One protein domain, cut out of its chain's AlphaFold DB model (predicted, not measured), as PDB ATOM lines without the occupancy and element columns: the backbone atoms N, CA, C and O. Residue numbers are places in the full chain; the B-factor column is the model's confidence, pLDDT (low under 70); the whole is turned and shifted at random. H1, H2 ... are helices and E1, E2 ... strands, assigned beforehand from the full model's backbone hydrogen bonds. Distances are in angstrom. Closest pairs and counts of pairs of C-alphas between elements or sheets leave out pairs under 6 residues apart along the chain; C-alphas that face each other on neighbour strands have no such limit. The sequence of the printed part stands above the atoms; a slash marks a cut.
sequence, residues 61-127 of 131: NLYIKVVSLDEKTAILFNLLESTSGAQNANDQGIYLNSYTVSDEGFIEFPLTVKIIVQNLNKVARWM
ATOM      1  N   ASN A  61      34.295 -44.093  -0.265       90.75
ATOM      2  CA  ASN A  61      33.783 -43.279   0.837       90.75
ATOM      3  C   ASN A  61      34.947 -42.628   1.584       90.75
ATOM      4  O   ASN A  61      35.790 -43.310   2.170       90.75
ATOM      5  N   LEU A  62      35.005 -41.297   1.549       89.50
ATOM      6  CA  LEU A  62      36.094 -40.510   2.111       89.50
ATOM      7  C   LEU A  62      35.652 -39.841   3.408       89.50
ATOM      8  O   LEU A  62      34.768 -38.987   3.414       89.50
ATOM      9  N   TYR A  63      36.311 -40.186   4.509       88.56
ATOM     10  CA  TYR A  63      36.175 -39.445   5.758       88.56
ATOM     11  C   TYR A  63      37.067 -38.200   5.731       88.56
ATOM     12  O   TYR A  63      38.279 -38.297   5.516       88.56
ATOM     13  N   ILE A  64      36.475 -37.024   5.944       85.75
ATOM     14  CA  ILE A  64      37.174 -35.737   5.884       85.75
ATOM     15  C   ILE A  64      37.008 -35.027   7.220       85.75
ATOM     16  O   ILE A  64      35.900 -34.661   7.597       85.75
ATOM     17  N   LYS A  65      38.133 -34.795   7.902       85.75
ATOM     18  CA  LYS A  65      38.209 -34.005   9.132       85.75
ATOM     19  C   LYS A  65      38.971 -32.716   8.869       85.75
ATOM     20  O   LYS A  65      40.127 -32.755   8.443       85.75
ATOM     21  N   VAL A  66      38.339 -31.581   9.142       84.69
ATOM     22  CA  VAL A  66      38.954 -30.264   8.944       84.69
ATOM     23  C   VAL A  66      39.688 -29.855  10.212       84.69
ATOM     24  O   VAL A  66      39.093 -29.754  11.281       84.69
ATOM     25  N   VAL A  67      40.990 -29.605  10.096       84.75
ATOM     26  CA  VAL A  67      41.819 -29.094  11.193       84.75
ATOM     27  C   VAL A  67      42.201 -27.658  10.858       84.75
ATOM     28  O   VAL A  67      42.846 -27.411   9.841       84.75
ATOM     29  N   SER A  68      41.783 -26.718  11.704       84.69
ATOM     30  CA  SER A  68      42.038 -25.282  11.556       84.69
ATOM     31  C   SER A  68      42.614 -24.709  12.850       84.69
ATOM     32  O   SER A  68      42.439 -25.289  13.920       84.69
ATOM     33  N   LEU A  69      43.296 -23.566  12.740       87.62
ATOM     34  CA  LEU A  69      43.751 -22.776  13.890       87.62
ATOM     35  C   LEU A  69      42.581 -22.105  14.617       87.62
ATOM     36  O   LEU A  69      42.641 -21.902  15.825       87.62
ATOM     37  N   ASP A  70      41.530 -21.753  13.872       88.94
ATOM     38  CA  ASP A  70      40.304 -21.210  14.442       88.94
ATOM     39  C   ASP A  70      39.350 -22.349  14.819       88.94
ATOM     40  O   ASP A  70      38.862 -23.094  13.962       88.94
ATOM     41  N   GLU A  71      39.075 -22.461  16.115       85.19
ATOM     42  CA  GLU A  71      38.219 -23.499  16.686       85.19
ATOM     43  C   GLU A  71      36.788 -23.411  16.149       85.19
ATOM     44  O   GLU A  71      36.179 -24.435  15.844       85.19
ATOM     45  N   LYS A  72      36.262 -22.195  15.946       85.38
ATOM     46  CA  LYS A  72      34.902 -22.003  15.420       85.38
ATOM     47  C   LYS A  72      34.775 -22.590  14.020       85.38
ATOM     48  O   LYS A  72      33.841 -23.337  13.753       85.38
ATOM     49  N   THR A  73      35.745 -22.314  13.155       83.56
ATOM     50  CA  THR A  73      35.825 -22.899  11.814       83.56
ATOM     51  C   THR A  73      35.937 -24.423  11.876       83.56
ATOM     52  O   THR A  73      35.208 -25.119  11.174       83.56
ATOM     53  N   ALA A  74      36.797 -24.971  12.740       84.44
ATOM     54  CA  ALA A  74      36.936 -26.420  12.885       84.44
ATOM     55  C   ALA A  74      35.630 -27.091  13.348       84.44
ATOM     56  O   ALA A  74      35.260 -28.141  12.827       84.44
ATOM     57  N   ILE A  75      34.903 -26.481  14.287       84.44
ATOM     58  CA  ILE A  75      33.607 -26.984  14.754       84.44
ATOM     59  C   ILE A  75      32.580 -26.950  13.621       84.44
ATOM     60  O   ILE A  75      31.902 -27.951  13.406       84.44
ATOM     61  N   LEU A  76      32.507 -25.852  12.859       83.69
ATOM     62  CA  LEU A  76      31.552 -25.693  11.755       83.69
ATOM     63  C   LEU A  76      31.652 -26.810  10.706       83.69
ATOM     64  O   LEU A  76      30.630 -27.286  10.217       83.69
ATOM     65  N   PHE A  77      32.867 -27.251  10.378       82.31
ATOM     66  CA  PHE A  77      33.083 -28.312   9.391       82.31
ATOM     67  C   PHE A  77      33.044 -29.732   9.976       82.31
ATOM     68  O   PHE A  77      32.838 -30.684   9.228       82.31
ATOM     69  N   ASN A  78      33.188 -29.886  11.296       83.88
ATOM     70  CA  ASN A  78      33.133 -31.173  11.999       83.88
ATOM     71  C   ASN A  78      31.879 -31.271  12.902       83.88
ATOM     72  O   ASN A  78      31.924 -31.810  14.011       83.88
ATOM     73  N   LEU A  79      30.742 -30.729  12.446       71.94
ATOM     74  CA  LEU A  79      29.509 -30.563  13.239       71.94
ATOM     75  C   LEU A  79      28.949 -31.889  13.803       71.94
ATOM     76  O   LEU A  79      28.388 -31.942  14.900       71.94
ATOM     77  N   LEU A  80      29.142 -32.983  13.063       66.44
ATOM     78  CA  LEU A  80      28.713 -34.332  13.451       66.44
ATOM     79  C   LEU A  80      29.587 -34.922  14.573       66.44
ATOM     80  O   LEU A  80      29.106 -35.714  15.375       66.44
ATOM     81  N   GLU A  81      30.849 -34.495  14.683       63.19
ATOM     82  CA  GLU A  81      31.769 -34.911  15.754       63.19
ATOM     83  C   GLU A  81      31.485 -34.159  17.071       63.19
ATOM     84  O   GLU A  81      31.725 -34.687  18.155       63.19
ATOM     85  N   SER A  82      30.950 -32.934  16.983       57.56
ATOM     86  CA  SER A  82      30.711 -32.048  18.135       57.56
ATOM     87  C   SER A  82      29.358 -32.261  18.822       57.56
ATOM     88  O   SER A  82      29.240 -32.003  20.018       57.56
ATOM     89  N   THR A  83      28.348 -32.768  18.108       58.50
ATOM     90  CA  THR A  83      26.990 -32.954  18.660       58.50
ATOM     91  C   THR A  83      26.823 -34.290  19.398       58.50
ATOM     92  O   THR A  83      26.007 -34.407  20.311       58.50
ATOM     93  N   SER A  84      27.617 -35.302  19.050       54.00
ATOM     94  CA  SER A  84      27.529 -36.651  19.616       54.00
ATOM     95  C   SER A  84      28.922 -37.114  20.049       54.00
ATOM     96  O   SER A  84      29.687 -37.697  19.281       54.00
ATOM     97  N   GLY A  85      29.273 -36.789  21.296       56.50
ATOM     98  CA  GLY A  85      30.595 -37.060  21.863       56.50
ATOM     99  C   GLY A  85      31.013 -38.528  21.746       56.50
ATOM    100  O   GLY A  85      30.177 -39.402  21.933       56.50
ATOM    101  N   ALA A  86      32.297 -38.767  21.450       56.47
ATOM    102  CA  ALA A  86      33.074 -40.027  21.425       56.47
ATOM    103  C   ALA A  86      32.491 -41.283  20.722       56.47
ATOM    104  O   ALA A  86      33.257 -42.172  20.362       56.47
ATOM    105  N   GLN A  87      31.183 -41.381  20.479       52.94
ATOM    106  CA  GLN A  87      30.513 -42.552  19.911       52.94
ATOM    107  C   GLN A  87      30.570 -42.598  18.379       52.94
ATOM    108  O   GLN A  87      30.415 -43.668  17.797       52.94
ATOM    109  N   ASN A  88      30.876 -41.478  17.717       56.44
ATOM    110  CA  ASN A  88      31.064 -41.426  16.261       56.44
ATOM    111  C   ASN A  88      32.441 -41.909  15.778       56.44
ATOM    112  O   ASN A  88      32.669 -41.968  14.575       56.44
ATOM    113  N   ALA A  89      33.353 -42.268  16.689       63.50
ATOM    114  CA  ALA A  89      34.668 -42.808  16.335       63.50
ATOM    115  C   ALA A  89      34.643 -44.311  15.980       63.50
ATOM    116  O   ALA A  89      35.688 -44.888  15.694       63.50
ATOM    117  N   ASN A  90      33.471 -44.954  16.027       76.19
ATOM    118  CA  ASN A  90      33.290 -46.328  15.565       76.19
ATOM    119  C   ASN A  90      33.151 -46.371  14.030       76.19
ATOM    120  O   ASN A  90      32.682 -45.404  13.430       76.19
ATOM    121  N   ASP A  91      33.470 -47.505  13.403       77.94
ATOM    122  CA  ASP A  91      33.438 -47.693  11.942       77.94
ATOM    123  C   ASP A  91      32.097 -47.278  11.314       77.94
ATOM    124  O   ASP A  91      32.054 -46.678  10.241       77.94
ATOM    125  N   GLN A  92      30.988 -47.531  12.017       81.69
ATOM    126  CA  GLN A  92      29.651 -47.110  11.591       81.69
ATOM    127  C   GLN A  92      29.490 -45.584  11.567       81.69
ATOM    128  O   GLN A  92      28.911 -45.047  10.628       81.69
ATOM    129  N   GLY A  93      30.014 -44.883  12.575       81.69
ATOM    130  CA  GLY A  93      29.969 -43.422  12.642       81.69
ATOM    131  C   GLY A  93      30.842 -42.776  11.568       81.69
ATOM    132  O   GLY A  93      30.418 -41.823  10.922       81.69
ATOM    133  N   ILE A  94      32.022 -43.348  11.306       82.00
ATOM    134  CA  ILE A  94      32.920 -42.895  10.233       82.00
ATOM    135  C   ILE A  94      32.243 -43.043   8.868       82.00
ATOM    136  O   ILE A  94      32.299 -42.116   8.064       82.00
ATOM    137  N   TYR A  95      31.579 -44.175   8.615       84.38
ATOM    138  CA  TYR A  95      30.861 -44.409   7.363       84.38
ATOM    139  C   TYR A  95      29.709 -43.416   7.161       84.38
ATOM    140  O   TYR A  95      29.588 -42.825   6.092       84.38
ATOM    141  N   LEU A  96      28.900 -43.172   8.197       84.12
ATOM    142  CA  LEU A  96      27.784 -42.219   8.131       84.12
ATOM    143  C   LEU A  96      28.245 -40.765   7.951       84.12
ATOM    144  O   LEU A  96      27.528 -39.966   7.357       84.12
ATOM    145  N   ASN A  97      29.445 -40.440   8.432       83.19
ATOM    146  CA  ASN A  97      30.049 -39.111   8.330       83.19
ATOM    147  C   ASN A  97      31.025 -38.990   7.141       83.19
ATOM    148  O   ASN A  97      31.847 -38.071   7.109       83.19
ATOM    149  N   SER A  98      30.985 -39.927   6.190       88.19
ATOM    150  CA  SER A  98      31.858 -39.941   5.011       88.19
ATOM    151  C   SER A  98      31.170 -39.384   3.761       88.19
ATOM    152  O   SER A  98      29.946 -39.327   3.670       88.19
ATOM    153  N   TYR A  99      31.980 -38.968   2.788       89.75
ATOM    154  CA  TYR A  99      31.534 -38.438   1.502       89.75
ATOM    155  C   TYR A  99      31.789 -39.460   0.396       89.75
ATOM    156  O   TYR A  99      32.927 -39.899   0.213       89.75
ATOM    157  N   THR A 100      30.752 -39.809  -0.361       91.81
ATOM    158  CA  THR A 100      30.870 -40.730  -1.497       91.81
ATOM    159  C   THR A 100      31.398 -40.009  -2.734       91.81
ATOM    160  O   THR A 100      30.953 -38.909  -3.069       91.81
ATOM    161  N   VAL A 101      32.342 -40.637  -3.433       92.81
ATOM    162  CA  VAL A 101      32.880 -40.146  -4.705       92.81
ATOM    163  C   VAL A 101      31.910 -40.481  -5.837       92.81
ATOM    164  O   VAL A 101      31.576 -41.648  -6.044       92.81
ATOM    165  N   SER A 102      31.472 -39.469  -6.585       92.12
ATOM    166  CA  SER A 102      30.588 -39.633  -7.742       92.12
ATOM    167  C   SER A 102      31.277 -40.335  -8.920       92.12
ATOM    168  O   SER A 102      32.505 -40.412  -8.980       92.12
ATOM    169  N   ASP A 103      30.492 -40.778  -9.906       92.00
ATOM    170  CA  ASP A 103      30.990 -41.391 -11.153       92.00
ATOM    171  C   ASP A 103      31.933 -40.471 -11.942       92.00
ATOM    172  O   ASP A 103      32.873 -40.918 -12.599       92.00
ATOM    173  N   GLU A 104      31.713 -39.164 -11.829       90.94
ATOM    174  CA  GLU A 104      32.554 -38.128 -12.423       90.94
ATOM    175  C   GLU A 104      33.840 -37.859 -11.605       90.94
ATOM    176  O   GLU A 104      34.698 -37.089 -12.032       90.94
ATOM    177  N   GLY A 105      33.997 -38.480 -10.429       88.69
ATOM    178  CA  GLY A 105      35.167 -38.331  -9.562       88.69
ATOM    179  C   GLY A 105      35.119 -37.121  -8.626       88.69
ATOM    180  O   GLY A 105      36.179 -36.622  -8.226       88.69
ATOM    181  N   PHE A 106      33.918 -36.639  -8.285       90.19
ATOM    182  CA  PHE A 106      33.715 -35.501  -7.385       90.19
ATOM    183  C   PHE A 106      33.178 -35.921  -6.016       90.19
ATOM    184  O   PHE A 106      32.461 -36.909  -5.902       90.19
ATOM    185  N   ILE A 107      33.465 -35.115  -4.994       90.44
ATOM    186  CA  ILE A 107      32.742 -35.137  -3.715       90.44
ATOM    187  C   ILE A 107      31.989 -33.823  -3.506       90.44
ATOM    188  O   ILE A 107      32.442 -32.757  -3.937       90.44
ATOM    189  N   GLU A 108      30.858 -33.900  -2.813       87.06
ATOM    190  CA  GLU A 108      30.071 -32.740  -2.403       87.06
ATOM    191  C   GLU A 108      30.380 -32.403  -0.945       87.06
ATOM    192  O   GLU A 108      29.941 -33.092  -0.028       87.06
ATOM    193  N   PHE A 109      31.175 -31.354  -0.732       85.31
ATOM    194  CA  PHE A 109      31.575 -30.905   0.600       85.31
ATOM    195  C   PHE A 109      30.784 -29.646   1.018       85.31
ATOM    196  O   PHE A 109      30.490 -28.805   0.156       85.31
ATOM    197  N   PRO A 110      30.426 -29.474   2.308       78.19
ATOM    198  CA  PRO A 110      29.662 -28.315   2.767       78.19
ATOM    199  C   PRO A 110      30.372 -26.985   2.463       78.19
ATOM    200  O   PRO A 110      31.595 -26.903   2.534       78.19
ATOM    201  N   LEU A 111      29.596 -25.927   2.184       71.75
ATOM    202  CA  LEU A 111      30.075 -24.554   1.921       71.75
ATOM    203  C   LEU A 111      30.813 -24.324   0.577       71.75
ATOM    204  O   LEU A 111      31.460 -23.289   0.415       71.75
ATOM    205  N   THR A 112      30.548 -25.180  -0.424       67.19
ATOM    206  CA  THR A 112      30.530 -24.942  -1.898       67.19
ATOM    207  C   THR A 112      31.589 -25.677  -2.751       67.19
ATOM    208  O   THR A 112      32.782 -25.663  -2.469       67.19
ATOM    209  N   VAL A 113      31.083 -26.174  -3.894       66.06
ATOM    210  CA  VAL A 113      31.705 -26.722  -5.123       66.06
ATOM    211  C   VAL A 113      32.153 -28.188  -5.078       66.06
ATOM    212  O   VAL A 113      32.902 -28.613  -4.209       66.06
ATOM    213  N   LYS A 114      31.702 -28.940  -6.097       74.88
ATOM    214  CA  LYS A 114      32.184 -30.276  -6.472       74.88
ATOM    215  C   LYS A 114      33.717 -30.296  -6.476       74.88
ATOM    216  O   LYS A 114      34.343 -29.651  -7.317       74.88
ATOM    217  N   ILE A 115      34.331 -31.042  -5.562       81.94
ATOM    218  CA  ILE A 115      35.794 -31.138  -5.473       81.94
ATOM    219  C   ILE A 115      36.246 -32.340  -6.290       81.94
ATOM    220  O   ILE A 115      35.817 -33.456  -6.007       81.94
ATOM    221  N   ILE A 116      37.119 -32.131  -7.281       83.00
ATOM    222  CA  ILE A 116      37.695 -33.238  -8.051       83.00
ATOM    223  C   ILE A 116      38.700 -33.996  -7.184       83.00
ATOM    224  O   ILE A 116      39.701 -33.441  -6.728       83.00
ATOM    225  N   VAL A 117      38.418 -35.273  -6.939       84.12
ATOM    226  CA  VAL A 117      39.268 -36.153  -6.124       84.12
ATOM    227  C   VAL A 117      39.870 -37.305  -6.921       84.12
ATOM    228  O   VAL A 117      40.771 -37.982  -6.426       84.12
ATOM    229  N   GLN A 118      39.439 -37.491  -8.170       79.00
ATOM    230  CA  GLN A 118      39.977 -38.512  -9.062       79.00
ATOM    231  C   GLN A 118      41.500 -38.394  -9.204       79.00
ATOM    232  O   GLN A 118      42.049 -37.301  -9.356       79.00
ATOM    233  N   ASN A 119      42.191 -39.537  -9.174       72.12
ATOM    234  CA  ASN A 119      43.653 -39.633  -9.287       72.12
ATOM    235  C   ASN A 119      44.443 -38.887  -8.195       72.12
ATOM    236  O   ASN A 119      45.665 -38.754  -8.301       72.12
ATOM    237  N   LEU A 120      43.788 -38.434  -7.123       78.75
ATOM    238  CA  LEU A 120      44.476 -37.951  -5.937       78.75
ATOM    239  C   LEU A 120      44.740 -39.097  -4.971       78.75
ATOM    240  O   LEU A 120      43.973 -40.050  -4.849       78.75
ATOM    241  N   ASN A 121      45.837 -38.952  -4.241       79.06
ATOM    242  CA  ASN A 121      46.188 -39.808  -3.118       79.06
ATOM    243  C   ASN A 121      45.902 -39.163  -1.759       79.06
ATOM    244  O   ASN A 121      45.826 -39.854  -0.747       79.06
ATOM    245  N   LYS A 122      45.798 -37.828  -1.722       74.44
ATOM    246  CA  LYS A 122      45.523 -37.029  -0.526       74.44
ATOM    247  C   LYS A 122      44.656 -35.828  -0.895       74.44
ATOM    248  O   LYS A 122      45.086 -34.973  -1.667       74.44
ATOM    249  N   VAL A 123      43.478 -35.730  -0.279       72.69
ATOM    250  CA  VAL A 123      42.531 -34.614  -0.475       72.69
ATOM    251  C   VAL A 123      43.035 -33.315   0.179       72.69
ATOM    252  O   VAL A 123      42.830 -32.228  -0.356       72.69
ATOM    253  N   ALA A 124      43.801 -33.418   1.274       66.88
ATOM    254  CA  ALA A 124      44.256 -32.280   2.088       66.88
ATOM    255  C   ALA A 124      45.041 -31.193   1.325       66.88
ATOM    256  O   ALA A 124      45.044 -30.034   1.731       66.88
ATOM    257  N   ARG A 125      45.690 -31.538   0.203       66.25
ATOM    258  CA  ARG A 125      46.479 -30.577  -0.584       66.25
ATOM    259  C   ARG A 125      45.620 -29.475  -1.212       66.25
ATOM    260  O   ARG A 125      46.136 -28.393  -1.465       66.25
ATOM    261  N   TRP A 126      44.342 -29.735  -1.488       63.94
ATOM    262  CA  TRP A 126      43.458 -28.746  -2.109       63.94
ATOM    263  C   TRP A 126      42.968 -27.689  -1.124       63.94
ATOM    264  O   TRP A 126      42.947 -26.514  -1.469       63.94
ATOM    265  N   MET A 127      42.661 -28.086   0.112       64.81
ATOM    266  CA  MET A 127      42.112 -27.185   1.136       64.81
ATOM    267  C   MET A 127      43.136 -26.173   1.674       64.81
ATOM    268  O   MET A 127      42.759 -25.212   2.331       64.81
TER     269      MET A 127
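What this domain is: This is residues 61 to 127 of the 131 residues of an uncharacterized protein of Bacteroidetes bacterium (UniProt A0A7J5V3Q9). A small open ring of chain is closed by a short two-strand ladder, E1 and E2: from E1 the chain runs out to H1 and comes back through H2 and H3 to E2. Beyond E2, a long loop without named elements, residues 101 to 123, leads to the short H4 at the end of the printed part. The 67 printed residues, with the order E1, H1, H2, H3, E2, H4, are of mixed class, helices and strands, with under half of them in named elements; the sheet is antiparallel. The whole is only just compact, close to loose, with a radius of gyration of the C-alphas of 12.6 A and spans of 34 by 28 by 19 A.

How they stand to each other: E1, residues 61 to 63, and E2, residues 98 to 100, are antiparallel neighbours at 148 degrees, with N 62 and O 99 within hydrogen-bond range at 2.8 A. H3, residues 91 to 96, has its closest C-alpha pair with E1 at Ile 94 and Tyr 63, 6.5 A. H1, residues 71 to 77, and H2, residues 79 to 83, are close but not clearly touching; their closest C-alphas, of Ile 75 and Ser 82, are 6.7 A apart. H4, residues 124 to 127, is apart from H1, H2, H3 and E1. Every O i to N i+4 pair in H1, H2 and H3 is within hydrogen-bond range; H4 is too short for one.

Where its parts are: E1 begins at C-alpha 61 (33.783, -43.279, 0.837) and spans 6.7 A; E2 spans 6.6 A. H1 is 10.1 A long, H3 8.7 A, H2 6.4 A and H4 5.6 A, ending at C-alpha 127 (42.112, -27.185, 1.136).

The domain as a whole: The C-alphas of Gly 85 and Glu 104 are farthest apart, 34.4 A. The printed part has no cut, and the link from E2 to H4 is long, at 23 residues. Within it, residues 106 to 107 pair antiparallel with 115 to 116. Mean pLDDT of the printed part is 78.5; residues 80 to 89, 112 to 113 and 124 to 127 are under 70.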